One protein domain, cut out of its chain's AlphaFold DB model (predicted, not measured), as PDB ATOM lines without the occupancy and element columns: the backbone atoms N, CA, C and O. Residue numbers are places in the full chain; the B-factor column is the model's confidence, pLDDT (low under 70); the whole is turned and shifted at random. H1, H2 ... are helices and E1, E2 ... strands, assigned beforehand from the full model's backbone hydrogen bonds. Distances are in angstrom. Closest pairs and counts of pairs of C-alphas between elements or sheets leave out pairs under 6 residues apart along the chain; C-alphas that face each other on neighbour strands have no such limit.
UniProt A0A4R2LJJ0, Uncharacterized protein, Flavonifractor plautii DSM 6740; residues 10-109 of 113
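Overview. This is residues 10 to 109 of the 113 residues of an uncharacterized protein of Flavonifractor plautii DSM 6740 (UniProt A0A4R2LJJ0). A small, strongly twisted sheet of four short strands, E3, E2, E1 and E4, makes the core, with short helices on both of its faces. H3 and H5 cover one face, H1 packs on the other, H2 only grazes the sheet, and H4 lies off the sheet, near H3 and H5. The printed part has 100 residues, with named elements in the order H1, E1, E2, E3, H2, E4, H3, H4, H5; the sheet is mixed, and the class is mixed, helices and strands. The whole is compact and rounded, with a radius of gyration of the C-alphas of 12.6 A and spans of 32 by 30 by 21 A.

Along the chain. In sheet order, E3 is residues 52 to 56, 12.7 A long; E2 is residues 42 to 46, 13.2 A; E1 is residues 24 to 27, 9.6 A; and E4 is residues 75 to 78, 10.5 A. H1 is residues 10 to 15, 8.4 A, and begins at C-alpha 10 (20.975, 41.048, -9.841). H2, residues 57 to 64, measures 10.3 A; H3, residues 79 to 85, 9.9 A; H4, residues 87 to 93, 10.2 A. H5, residues 101 to 107, measures 10.1 A and ends at C-alpha 107 (20.056, 47.126, 3.966).

Arrangement. E1, E2 and E3 form a meander, each strand the antiparallel neighbour of the one before. N 43 and O 55 are 2.8 A apart across the hairpin E2 and E3, and N 24 and O 44 are 2.8 A apart across the hairpin E1 and E2. E4 is parallel to E1 at 28 degrees, with N 77 and O 25 at 2.8 A. E3, H2 and E4 make a split strand-helix-strand unit, two strands running the same way with E2 and E1 between them; its crossover is right-handed. H5 is on the sheet at a height of 7.7 A, over E3 and across the strands, at 80 degrees to E3 on the local plane; their closest C-alphas, Val 55 and Asp 106, are 5.2 A apart. H3 is on the same face; its closest C-alpha to E1 is that of Arg 79, 5.7 A from Ser 27. H1 is on the opposite face at a height of 9.1 A, its Phe 12 C-alpha 6.2 A from that of Leu 53. H2 only grazes the sheet with residues 57 to 61. H4 is not on the sheet; it is close to but not clearly touching H3, with the closest C-alphas, Glu 83 and Leu 90, 7.5 A apart. Every O i to N i+4 pair is within hydrogen-bond range in H1, H2, H3 and H5; in H4, 2 of 3 are.

Size, cuts and confidence. The C-alphas farthest apart, Gly 17 and Arg 32, are 34.1 A apart. The printed part has no cut. The link from E1 to E2, residues 28 to 41, is long. The mean pLDDT of the printed part is 88.5; residues 32 to 39 and 96 to 98 are under 70.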
ATOM      1  N   TYR A  10      20.332  41.355  -8.567       92.75
ATOM      2  CA  TYR A  10      20.975  41.048  -9.841       92.75
ATOM      3  C   TYR A  10      22.481  41.346  -9.816       92.75
ATOM      4  O   TYR A  10      23.265  40.530 -10.300       92.75
ATOM      5  N   ASP A  11      22.906  42.451  -9.200       93.81
ATOM      6  CA  ASP A  11      24.330  42.795  -9.070       93.81
ATOM      7  C   ASP A  11      25.077  41.768  -8.211       93.81
ATOM      8  O   ASP A  11      26.180  41.337  -8.556       93.81
ATOM      9  N   PHE A  12      24.447  41.320  -7.119       95.44
ATOM     10  CA  PHE A  12      24.982  40.250  -6.277       95.44
ATOM     11  C   PHE A  12      25.125  38.937  -7.059       95.44
ATOM     12  O   PHE A  12      26.195  38.326  -7.045       95.44
ATOM     13  N   LEU A  13      24.070  38.515  -7.765       94.81
ATOM     14  CA  LEU A  13      24.075  37.284  -8.558       94.81
ATOM     15  C   LEU A  13      25.103  37.349  -9.688       94.81
ATOM     16  O   LEU A  13      25.872  36.408  -9.869       94.81
ATOM     17  N   SER A  14      25.174  38.467 -10.405       95.19
ATOM     18  CA  SER A  14      26.165  38.684 -11.462       95.19
ATOM     19  C   SER A  14      27.588  38.580 -10.909       95.19
ATOM     20  O   SER A  14      28.433  37.904 -11.494       95.19
ATOM     21  N   SER A  15      27.827  39.143  -9.720       96.06
ATOM     22  CA  SER A  15      29.122  39.095  -9.029       96.06
ATOM     23  C   SER A  15      29.491  37.707  -8.487       96.06
ATOM     24  O   SER A  15      30.643  37.479  -8.132       96.06
ATOM     25  N   CYS A  16      28.553  36.757  -8.410       95.31
ATOM     26  CA  CYS A  16      28.841  35.347  -8.117       95.31
ATOM     27  C   CYS A  16      28.629  34.430  -9.337       95.31
ATOM     28  O   CYS A  16      28.478  33.216  -9.200       95.31
ATOM     29  N   GLY A  17      28.634  34.982 -10.557       95.31
ATOM     30  CA  GLY A  17      28.508  34.201 -11.794       95.31
ATOM     31  C   GLY A  17      27.146  33.520 -11.956       95.31
ATOM     32  O   GLY A  17      27.054  32.448 -12.548       95.31
ATOM     33  N   GLY A  18      26.098  34.097 -11.370       94.38
ATOM     34  CA  GLY A  18      24.729  33.582 -11.392       94.38
ATOM     35  C   GLY A  18      24.482  32.389 -10.466       94.38
ATOM     36  O   GLY A  18      23.383  31.838 -10.474       94.38
ATOM     37  N   ASN A  19      25.470  31.974  -9.664       95.50
ATOM     38  CA  ASN A  19      25.358  30.820  -8.777       95.50
ATOM     39  C   ASN A  19      25.843  31.171  -7.370       95.50
ATOM     40  O   ASN A  19      27.034  31.373  -7.141       95.50
ATOM     41  N   TRP A  20      24.926  31.171  -6.400       96.19
ATOM     42  CA  TRP A  20      25.239  31.485  -5.002       96.19
ATOM     43  C   TRP A  20      26.301  30.565  -4.394       96.19
ATOM     44  O   TRP A  20      26.966  30.973  -3.445       96.19
ATOM     45  N   ARG A  21      26.515  29.362  -4.947       97.69
ATOM     46  CA  ARG A  21      27.604  28.468  -4.529       97.69
ATOM     47  C   ARG A  21      28.986  29.091  -4.722       97.69
ATOM     48  O   ARG A  21      29.916  28.700  -4.039       97.69
ATOM     49  N   ASN A  22      29.127  30.103  -5.577       98.00
ATOM     50  CA  ASN A  22      30.373  30.857  -5.729       98.00
ATOM     51  C   ASN A  22      30.564  31.947  -4.658       98.00
ATOM     52  O   ASN A  22      31.620  32.572  -4.604       98.00
ATOM     53  N   ALA A  23      29.560  32.203  -3.814       98.19
ATOM     54  CA  ALA A  23      29.667  33.154  -2.715       98.19
ATOM     55  C   ALA A  23      30.334  32.518  -1.485       98.19
ATOM     56  O   ALA A  23      30.306  31.304  -1.273       98.19
ATOM     57  N   ILE A  24      30.898  33.365  -0.628       98.19
ATOM     58  CA  ILE A  24      31.409  32.984   0.687       98.19
ATOM     59  C   ILE A  24      30.268  33.082   1.696       98.19
ATOM     60  O   ILE A  24      29.619  34.117   1.824       98.19
ATOM     61  N   PHE A  25      30.041  32.028   2.469       97.19
ATOM     62  CA  PHE A  25      29.128  32.100   3.601       97.19
ATOM     63  C   PHE A  25      29.800  32.794   4.788       97.19
ATOM     64  O   PHE A  25      30.810  32.314   5.303       97.19
ATOM     65  N   VAL A  26      29.218  33.885   5.278       96.06
ATOM     66  CA  VAL A  26      29.658  34.568   6.497       96.06
ATOM     67  C   VAL A  26      28.728  34.206   7.646       96.06
ATOM     68  O   VAL A  26      27.546  34.565   7.663       96.06
ATOM     69  N   SER A  27      29.271  33.510   8.645       91.56
ATOM     70  CA  SER A  27      28.504  33.164   9.838       91.56
ATOM     71  C   SER A  27      28.233  34.408  10.681       91.56
ATOM     72  O   SER A  27      29.131  35.198  10.978       91.56
ATOM     73  N   CYS A  28      26.982  34.581  11.102       84.56
ATOM     74  CA  CYS A  28      26.620  35.608  12.067       84.56
ATOM     75  C   CYS A  28      26.650  34.984  13.468       84.56
ATOM     76  O   CYS A  28      25.706  34.322  13.883       84.56
ATOM     77  N   SER A  29      27.759  35.152  14.190       72.25
ATOM     78  CA  SER A  29      27.850  34.778  15.607       72.25
ATOM     79  C   SER A  29      26.919  35.655  16.462       72.25
ATOM     80  O   SER A  29      26.514  36.723  15.989       72.25
ATOM     81  N   PRO A  30      26.613  35.288  17.727       70.25
ATOM     82  CA  PRO A  30      25.782  36.105  18.605       70.25
ATOM     83  C   PRO A  30      26.200  37.578  18.559       70.25
ATOM     84  O   PRO A  30      27.361  37.948  18.768       70.25
ATOM     85  N   CYS A  31      25.258  38.421  18.163       71.88
ATOM     86  CA  CYS A  31      25.443  39.860  18.149       71.88
ATOM     87  C   CYS A  31      25.169  40.382  19.556       71.88
ATOM     88  O   CYS A  31      24.274  39.887  20.235       71.88
ATOM     89  N   ARG A  32      25.900  41.421  19.977       67.56
ATOM     90  CA  ARG A  32      25.591  42.138  21.229       67.56
ATOM     91  C   ARG A  32      24.213  42.823  21.180       67.56
ATOM     92  O   ARG A  32      23.684  43.195  22.217       67.56
ATOM     93  N   HIS A  33      23.634  42.930  19.981       69.06
ATOM     94  CA  HIS A  33      22.348  43.558  19.682       69.06
ATOM     95  C   HIS A  33      21.368  42.546  19.065       69.06
ATOM     96  O   HIS A  33      21.821  41.599  18.412       69.06
ATOM     97  N   PRO A  34      20.039  42.756  19.179       65.12
ATOM     98  CA  PRO A  34      19.034  41.898  18.554       65.12
ATOM     99  C   PRO A  34      19.253  41.779  17.039       65.12
ATOM    100  O   PRO A  34      18.984  42.698  16.261       65.12
ATOM    101  N   CYS A  35      19.756  40.629  16.600       67.12
ATOM    102  CA  CYS A  35      20.058  40.362  15.203       67.12
ATOM    103  C   CYS A  35      19.246  39.148  14.750       67.12
ATOM    104  O   CYS A  35      19.484  38.024  15.181       67.12
ATOM    105  N   ARG A  36      18.270  39.358  13.860       62.34
ATOM    106  CA  ARG A  36      17.466  38.252  13.312       62.34
ATOM    107  C   ARG A  36      18.300  37.267  12.474       62.34
ATOM    108  O   ARG A  36      17.885  36.129  12.306       62.34
ATOM    109  N   ASN A  37      19.515  37.655  12.069       62.31
ATOM    110  CA  ASN A  37      20.439  36.817  11.296       62.31
ATOM    111  C   ASN A  37      21.284  35.848  12.144       62.31
ATOM    112  O   ASN A  37      22.071  35.108  11.559       62.31
ATOM    113  N   ILE A  38      21.134  35.820  13.482       57.44
ATOM    114  CA  ILE A  38      21.974  35.030  14.424       57.44
ATOM    115  C   ILE A  38      22.088  33.540  14.054       57.44
ATOM    116  O   ILE A  38      23.032  32.882  14.474       57.44
ATOM    117  N   ARG A  39      21.146  32.984  13.283       60.06
ATOM    118  CA  ARG A  39      21.163  31.557  12.918       60.06
ATOM    119  C   ARG A  39      21.429  31.274  11.443       60.06
ATOM    120  O   ARG A  39      21.835  30.163  11.133       60.06
ATOM    121  N   ALA A  40      21.215  32.245  10.556       77.56
ATOM    122  CA  ALA A  40      21.236  32.004   9.114       77.56
ATOM    123  C   ALA A  40      22.505  32.520   8.421       77.56
ATOM    124  O   ALA A  40      22.867  31.985   7.387       77.56
ATOM    125  N   GLY A  41      23.203  33.519   8.979       91.88
ATOM    126  CA  GLY A  41      24.364  34.125   8.312       91.88
ATOM    127  C   GLY A  41      23.998  34.930   7.058       91.88
ATOM    128  O   GLY A  41      22.825  35.229   6.807       91.88
ATOM    129  N   CYS A  42      25.015  35.329   6.298       95.25
ATOM    130  CA  CYS A  42      24.852  36.077   5.051       95.25
ATOM    131  C   CYS A  42      25.819  35.543   3.982       95.25
ATOM    132  O   CYS A  42      26.863  34.985   4.308       95.25
ATOM    133  N   LEU A  43      25.456  35.685   2.713       96.88
ATOM    134  CA  LEU A  43      26.314  35.397   1.573       96.88
ATOM    135  C   LEU A  43      27.125  36.646   1.224       96.88
ATOM    136  O   LEU A  43      26.593  37.755   1.230       96.88
ATOM    137  N   LEU A  44      28.400  36.448   0.916       97.62
ATOM    138  CA  LEU A  44      29.360  37.482   0.562       97.62
ATOM    139  C   LEU A  44      29.941  37.197  -0.820       97.62
ATOM    140  O   LEU A  44      30.455  36.109  -1.076       97.62
ATOM    141  N   THR A  45      29.932  38.209  -1.674       97.31
ATOM    142  CA  THR A  45      30.788  38.287  -2.862       97.31
ATOM    143  C   THR A  45      31.404  39.689  -2.938       97.31
ATOM    144  O   THR A  45      31.234  40.493  -2.019       97.31
ATOM    145  N   ALA A  46      32.129  39.997  -4.006       94.56
ATOM    146  CA  ALA A  46      32.606  41.340  -4.295       94.56
ATOM    147  C   ALA A  46      32.306  41.713  -5.751       94.56
ATOM    148  O   ALA A  46      32.369  40.855  -6.630       94.56
ATOM    149  N   CYS A  47      31.983  42.982  -6.000       91.62
ATOM    150  CA  CYS A  47      31.864  43.502  -7.365       91.62
ATOM    151  C   CYS A  47      33.251  43.698  -8.016       91.62
ATOM    152  O   CYS A  47      34.287  43.443  -7.393       91.62
ATOM    153  N   SER A  48      33.285  44.193  -9.259       89.38
ATOM    154  CA  SER A  48      34.513  44.447 -10.031       89.38
ATOM    155  C   SER A  48      35.519  45.363  -9.332       89.38
ATOM    156  O   SER A  48      36.721  45.236  -9.549       89.38
ATOM    157  N   GLU A  49      35.054  46.258  -8.463       90.38
ATOM    158  CA  GLU A  49      35.893  47.192  -7.707       90.38
ATOM    159  C   GLU A  49      36.387  46.603  -6.372       90.38
ATOM    160  O   GLU A  49      37.048  47.289  -5.594       90.38
ATOM    161  N   GLY A  50      36.044  45.347  -6.065       89.31
ATOM    162  CA  GLY A  50      36.386  44.699  -4.797       89.31
ATOM    163  C   GLY A  50      35.507  45.121  -3.612       89.31
ATOM    164  O   GLY A  50      35.793  44.741  -2.474       89.31
ATOM    165  N   THR A  51      34.432  45.884  -3.850       92.12
ATOM    166  CA  THR A  51      33.472  46.274  -2.804       92.12
ATOM    167  C   THR A  51      32.666  45.052  -2.358       92.12
ATOM    168  O   THR A  51      32.130  44.351  -3.220       92.12
ATOM    169  N   PRO A  52      32.552  44.771  -1.044       95.31
ATOM    170  CA  PRO A  52      31.796  43.619  -0.570       95.31
ATOM    171  C   PRO A  52      30.297  43.804  -0.819       95.31
ATOM    172  O   PRO A  52      29.703  44.793  -0.393       95.31
ATOM    173  N   LEU A  53      29.679  42.805  -1.444       95.44
ATOM    174  CA  LEU A  53      28.230  42.680  -1.579       95.44
ATOM    175  C   LEU A  53      27.758  41.593  -0.612       95.44
ATOM    176  O   LEU A  53      28.200  40.445  -0.694       95.44
ATOM    177  N   VAL A  54      26.880  41.959   0.318       95.25
ATOM    178  CA  VAL A  54      26.411  41.100   1.411       95.25
ATOM    179  C   VAL A  54      24.895  40.975   1.379       95.25
ATOM    180  O   VAL A  54      24.173  41.906   1.720       95.25
ATOM    181  N   VAL A  55      24.413  39.777   1.066       94.50
ATOM    182  CA  VAL A  55      22.985  39.449   1.100       94.50
ATOM    183  C   VAL A  55      22.746  38.444   2.210       94.50
ATOM    184  O   VAL A  55      23.326  37.360   2.219       94.50
ATOM    185  N   CYS A  56      21.874  38.757   3.159       93.44
ATOM    186  CA  CYS A  56      21.593  37.824   4.237       93.44
ATOM    187  C   CYS A  56      20.751  36.644   3.770       93.44
ATOM    188  O   CYS A  56      19.836  36.797   2.961       93.44
ATOM    189  N   VAL A  57      21.060  35.453   4.294       94.12
ATOM    190  CA  VAL A  57      20.484  34.191   3.807       94.12
ATOM    191  C   VAL A  57      18.962  34.250   3.823       94.12
ATOM    192  O   VAL A  57      18.332  33.935   2.825       94.12
ATOM    193  N   GLN A  58      18.363  34.780   4.891       91.25
ATOM    194  CA  GLN A  58      16.910  34.940   4.975       91.25
ATOM    195  C   GLN A  58      16.320  35.763   3.812       91.25
ATOM    196  O   GLN A  58      15.257  35.412   3.301       91.25
ATOM    197  N   ARG A  59      16.989  36.845   3.388       91.19
ATOM    198  CA  ARG A  59      16.562  37.657   2.239       91.19
ATOM    199  C   ARG A  59      16.727  36.867   0.940       91.19
ATOM    200  O   ARG A  59      15.796  36.829   0.142       91.19
ATOM    201  N   PHE A  60      17.881  36.226   0.745       93.75
ATOM    202  CA  PHE A  60      18.161  35.442  -0.459       93.75
ATOM    203  C   PHE A  60      17.158  34.299  -0.645       93.75
ATOM    204  O   PHE A  60      16.565  34.170  -1.714       93.75
ATOM    205  N   GLU A  61      16.922  33.498   0.397       94.00
ATOM    206  CA  GLU A  61      15.954  32.396   0.354       94.00
ATOM    207  C   GLU A  61      14.529  32.908   0.114       94.00
ATOM    208  O   GLU A  61      13.772  32.298  -0.635       94.00
ATOM    209  N   GLY A  62      14.162  34.042   0.724       91.88
ATOM    210  CA  GLY A  62      12.842  34.649   0.553       91.88
ATOM    211  C   GLY A  62      12.568  35.136  -0.873       91.88
ATOM    212  O   GLY A  62      11.433  35.045  -1.327       91.88
ATOM    213  N   LEU A  63      13.592  35.627  -1.578       91.31
ATOM    214  CA  LEU A  63      13.463  36.128  -2.951       91.31
ATOM    215  C   LEU A  63      13.637  35.033  -4.012       91.31
ATOM    216  O   LEU A  63      12.948  35.052  -5.025       91.31
ATOM    217  N   SER A  64      14.550  34.086  -3.792       91.50
ATOM    218  CA  SER A  64      14.876  33.037  -4.771       91.50
ATOM    219  C   SER A  64      14.061  31.751  -4.604       91.50
ATOM    220  O   SER A  64      14.029  30.927  -5.514       91.50
ATOM    221  N   GLY A  65      13.469  31.524  -3.426       93.19
ATOM    222  CA  GLY A  65      12.870  30.243  -3.044       93.19
ATOM    223  C   GLY A  65      13.884  29.116  -2.797       93.19
ATOM    224  O   GLY A  65      13.488  28.014  -2.417       93.19
ATOM    225  N   GLN A  66      15.184  29.361  -2.991       93.06
ATOM    226  CA  GLN A  66      16.229  28.367  -2.764       93.06
ATOM    227  C   GLN A  66      16.568  28.261  -1.280       93.06
ATOM    228  O   GLN A  66      16.485  29.241  -0.544       93.06
ATOM    229  N   LYS A  67      16.974  27.065  -0.845       94.81
ATOM    230  CA  LYS A  67      17.553  26.847   0.480       94.81
ATOM    231  C   LYS A  67      19.067  26.862   0.400       94.81
ATOM    232  O   LYS A  67      19.638  26.202  -0.462       94.81
ATOM    233  N   ILE A  68      19.691  27.616   1.296       94.31
ATOM    234  CA  ILE A  68      21.143  27.728   1.362       94.31
ATOM    235  C   ILE A  68      21.676  26.670   2.320       94.31
ATOM    236  O   ILE A  68      21.422  26.729   3.524       94.31
ATOM    237  N   ASP A  69      22.471  25.742   1.790       95.38
ATOM    238  CA  ASP A  69      23.402  24.955   2.590       95.38
ATOM    239  C   ASP A  69      24.781  25.639   2.570       95.38
ATOM    240  O   ASP A  69      25.443  25.674   1.529       95.38
ATOM    241  N   PRO A  70      25.273  26.155   3.714       94.94
ATOM    242  CA  PRO A  70      26.606  26.747   3.808       94.94
ATOM    243  C   PRO A  70      27.754  25.822   3.377       94.94
ATOM    244  O   PRO A  70      28.890  26.283   3.280       94.94
ATOM    245  N   SER A  71      27.539  24.505   3.258       96.06
ATOM    246  CA  SER A  71      28.550  23.534   2.801       96.06
ATOM    247  C   SER A  71      28.791  23.580   1.295       96.06
ATOM    248  O   SER A  71      29.873  23.210   0.851       96.06
ATOM    249  N   GLU A  72      27.827  24.101   0.538       97.31
ATOM    250  CA  GLU A  72      27.908  24.227  -0.915       97.31
ATOM    251  C   GLU A  72      28.492  25.574  -1.365       97.31
ATOM    252  O   GLU A  72      28.714  25.783  -2.555       97.31
ATOM    253  N   CYS A  73      28.731  26.498  -0.430       97.88
ATOM    254  CA  CYS A  73      29.402  27.765  -0.701       97.88
ATOM    255  C   CYS A  73      30.896  27.561  -0.998       97.88
ATOM    256  O   CYS A  73      31.547  26.699  -0.408       97.88
ATOM    257  N   ALA A  74      31.472  28.440  -1.819       98.06
ATOM    258  CA  ALA A  74      32.880  28.413  -2.222       98.06
ATOM    259  C   ALA A  74      33.845  28.554  -1.040       98.06
ATOM    260  O   ALA A  74      35.000  28.140  -1.103       98.06
ATOM    261  N   GLY A  75      33.370  29.146   0.054       97.56
ATOM    262  CA  GLY A  75      34.107  29.237   1.297       97.56
ATOM    263  C   GLY A  75      33.212  29.622   2.459       97.56
ATOM    264  O   GLY A  75      32.042  29.977   2.301       97.56
ATOM    265  N   ARG A  76      33.791  29.574   3.657       96.31
ATOM    266  CA  ARG A  76      33.148  30.007   4.897       96.31
ATOM    267  C   ARG A  76      34.055  30.982   5.628       96.31
ATOM    268  O   ARG A  76      35.258  30.758   5.728       96.31
ATOM    269  N   LEU A  77      33.462  32.032   6.177       95.50
ATOM    270  CA  LEU A  77      34.154  33.068   6.927       95.50
ATOM    271  C   LEU A  77      33.416  33.327   8.244       95.50
ATOM    272  O   LEU A  77      32.186  33.302   8.305       95.50
ATOM    273  N   SER A  78      34.160  33.565   9.322       92.62
ATOM    274  CA  SER A  78      33.552  34.059  10.556       92.62
ATOM    275  C   SER A  78      33.221  35.546  10.430       92.62
ATOM    276  O   SER A  78      33.877  36.276   9.683       92.62
ATOM    277  N   ARG A  79      32.255  36.032  11.220       89.69
ATOM    278  CA  ARG A  79      31.972  37.474  11.311       89.69
ATOM    279  C   ARG A  79      33.222  38.296  11.633       89.69
ATOM    280  O   ARG A  79      33.455  39.308  10.990       89.69
ATOM    281  N   SER A  80      34.034  37.852  12.594       90.06
ATOM    282  CA  SER A  80      35.241  38.576  13.008       90.06
ATOM    283  C   SER A  80      36.296  38.637  11.906       90.06
ATOM    284  O   SER A  80      36.952  39.664  11.746       90.06
ATOM    285  N   ALA A  81      36.450  37.567  11.122       94.38
ATOM    286  CA  ALA A  81      37.366  37.552   9.990       94.38
ATOM    287  C   ALA A  81      36.865  38.460   8.858       94.38
ATOM    288  O   ALA A  81      37.656  39.217   8.304       94.38
ATOM    289  N   PHE A  82      35.556  38.467   8.577       94.44
ATOM    290  CA  PHE A  82      34.934  39.423   7.653       94.44
ATOM    291  C   PHE A  82      35.147  40.880   8.094       94.44
ATOM    292  O   PHE A  82      35.628  41.697   7.312       94.44
ATOM    293  N   GLU A  83      34.829  41.191   9.353       91.50
ATOM    294  CA  GLU A  83      34.991  42.529   9.934       91.50
ATOM    295  C   GLU A  83      36.455  42.985   9.891       91.50
ATOM    296  O   GLU A  83      36.722  44.151   9.619       91.50
ATOM    297  N   SER A  84      37.401  42.064  10.099       93.44
ATOM    298  CA  SER A  84      38.839  42.349  10.016       93.44
ATOM    299  C   SER A  84      39.297  42.581   8.572       93.44
ATOM    300  O   SER A  84      40.031  43.531   8.312       93.44
ATOM    301  N   LEU A  85      38.838  41.750   7.627       95.06
ATOM    302  CA  LEU A  85      39.180  41.843   6.204       95.06
ATOM    303  C   LEU A  85      38.679  43.152   5.578       95.06
ATOM    304  O   LEU A  85      39.403  43.798   4.827       95.06
ATOM    305  N   TYR A  86      37.461  43.572   5.929       93.62
ATOM    306  CA  TYR A  86      36.819  44.774   5.389       93.62
ATOM    307  C   TYR A  86      36.831  45.964   6.357       93.62
ATOM    308  O   TYR A  86      36.095  46.925   6.142       93.62
ATOM    309  N   ALA A  87      37.680  45.954   7.390       92.19
ATOM    310  CA  ALA A  87      37.669  46.956   8.462       92.19
ATOM    311  C   ALA A  87      37.667  48.400   7.938       92.19
ATOM    312  O   ALA A  87      36.870  49.226   8.380       92.19
ATOM    313  N   ARG A  88      38.517  48.701   6.942       91.88
ATOM    314  CA  ARG A  88      38.577  50.041   6.347       91.88
ATOM    315  C   ARG A  88      37.278  50.405   5.636       91.88
ATOM    316  O   ARG A  88      36.816  51.517   5.827       91.88
ATOM    317  N   TYR A  89      36.704  49.499   4.848       91.56
ATOM    318  CA  TYR A  89      35.441  49.731   4.143       91.56
ATOM    319  C   TYR A  89      34.286  49.966   5.127       91.56
ATOM    320  O   TYR A  89      33.561  50.951   5.006       91.56
ATOM    321  N   LEU A  90      34.177  49.118   6.153       90.50
ATOM    322  CA  LEU A  90      33.128  49.204   7.170       90.50
ATOM    323  C   LEU A  90      33.159  50.533   7.938       90.50
ATOM    324  O   LEU A  90      32.100  51.088   8.212       90.50
ATOM    325  N   LEU A  91      34.348  51.077   8.227       89.19
ATOM    326  CA  LEU A  91      34.496  52.381   8.888       89.19
ATOM    327  C   LEU A  91      33.837  53.537   8.119       89.19
ATOM    328  O   LEU A  91      33.423  54.509   8.742       89.19
ATOM    329  N   TRP A  92      33.768  53.457   6.788       86.81
ATOM    330  CA  TRP A  92      33.180  54.511   5.954       86.81
ATOM    331  C   TRP A  92      31.698  54.293   5.650       86.81
ATOM    332  O   TRP A  92      31.031  55.237   5.242       86.81
ATOM    333  N   GLN A  93      31.208  53.060   5.785       84.56
ATOM    334  CA  GLN A  93      29.878  52.666   5.315       84.56
ATOM    335  C   GLN A  93      28.873  52.440   6.441       84.56
ATOM    336  O   GLN A  93      27.673  52.510   6.206       84.56
ATOM    337  N   LEU A  94      29.337  52.147   7.655       85.25
ATOM    338  CA  LEU A  94      28.451  51.868   8.777       85.25
ATOM    339  C   LEU A  94      28.233  53.123   9.624       85.25
ATOM    340  O   LEU A  94      29.182  53.688  10.164       85.25
ATOM    341  N   ASP A  95      26.969  53.503   9.801       70.44
ATOM    342  CA  ASP A  95      26.580  54.693  10.567       70.44
ATOM    343  C   ASP A  95      26.616  54.470  12.093       70.44
ATOM    344  O   ASP A  95      26.553  55.427  12.868       70.44
ATOM    345  N   SER A  96      26.676  53.215  12.572       64.88
ATOM    346  CA  SER A  96      26.601  52.930  14.010       64.88
ATOM    347  C   SER A  96      27.201  51.587  14.446       64.88
ATOM    348  O   SER A  96      26.994  50.549  13.817       64.88
ATOM    349  N   ASP A  97      27.827  51.586  15.625       66.31
ATOM    350  CA  ASP A  97      28.207  50.402  16.412       66.31
ATOM    351  C   ASP A  97      27.002  49.660  17.040       66.31
ATOM    352  O   ASP A  97      27.144  48.581  17.627       66.31
ATOM    353  N   ARG A  98      25.787  50.218  16.916       65.75
ATOM    354  CA  ARG A  98      24.548  49.704  17.525       65.75
ATOM    355  C   ARG A  98      23.861  48.605  16.719       65.75
ATOM    356  O   ARG A  98      22.852  48.062  17.167       65.75
ATOM    357  N   GLN A  99      24.367  48.257  15.536       73.50
ATOM    358  CA  GLN A  99      23.786  47.213  14.689       73.50
ATOM    359  C   GLN A  99      24.859  46.292  14.103       73.50
ATOM    360  O   GLN A  99      25.995  46.686  13.871       73.50
ATOM    361  N   CYS A 100      24.490  45.036  13.843       84.00
ATOM    362  CA  CYS A 100      25.370  44.066  13.187       84.00
ATOM    363  C   CYS A 100      25.810  44.575  11.804       84.00
ATOM    364  O   CYS A 100      24.946  44.888  10.985       84.00
ATOM    365  N   ALA A 101      27.121  44.591  11.533       86.88
ATOM    366  CA  ALA A 101      27.696  45.036  10.260       86.88
ATOM    367  C   ALA A 101      27.049  44.349   9.047       86.88
ATOM    368  O   ALA A 101      26.594  45.015   8.126       86.88
ATOM    369  N   LEU A 102      26.900  43.020   9.095       89.69
ATOM    370  CA  LEU A 102      26.268  42.246   8.020       89.69
ATOM    371  C   LEU A 102      24.816  42.668   7.751       89.69
ATOM    372  O   LEU A 102      24.367  42.646   6.613       89.69
ATOM    373  N   ARG A 103      24.073  43.068   8.793       86.31
ATOM    374  CA  ARG A 103      22.690  43.538   8.642       86.31
ATOM    375  C   ARG A 103      22.630  44.931   8.023       86.31
ATOM    376  O   ARG A 103      21.738  45.178   7.226       86.31
ATOM    377  N   GLN A 104      23.543  45.817   8.410       87.38
ATOM    378  CA  GLN A 104      23.624  47.157   7.832       87.38
ATOM    379  C   GLN A 104      23.970  47.079   6.338       87.38
ATOM    380  O   GLN A 104      23.317  47.724   5.532       87.38
ATOM    381  N   LEU A 105      24.899  46.200   5.950       90.31
ATOM    382  CA  LEU A 105      25.234  45.989   4.536       90.31
ATOM    383  C   LEU A 105      24.106  45.327   3.725       90.31
ATOM    384  O   LEU A 105      23.924  45.654   2.557       90.31
ATOM    385  N   ASP A 106      23.316  44.434   4.330       90.12
ATOM    386  CA  ASP A 106      22.125  43.877   3.667       90.12
ATOM    387  C   ASP A 106      21.054  44.948   3.397       90.12
ATOM    388  O   ASP A 106      20.293  44.838   2.439       90.12
ATOM    389  N   GLN A 107      20.987  46.014   4.203       87.19
ATOM    390  CA  GLN A 107      20.056  47.126   3.966       87.19
ATOM    391  C   GLN A 107      20.410  47.936   2.715       87.19
ATOM    392  O   GLN A 107      19.527  48.588   2.161       87.19
ATOM    393  N   SER A 108      21.653  47.846   2.237       85.31
ATOM    394  CA  SER A 108      22.085  48.429   0.966       85.31
ATOM    395  C   SER A 108      21.550  47.665  -0.253       85.31
ATOM    396  O   SER A 108      21.609  48.177  -1.370       85.31
ATOM    397  N   VAL A 109      20.993  46.462  -0.070       86.00
ATOM    398  CA  VAL A 109      20.335  45.723  -1.153       86.00
ATOM    399  C   VAL A 109      19.000  46.400  -1.483       86.00
ATOM    400  O   VAL A 109      18.058  46.361  -0.679       86.00
TER     401      VAL A 109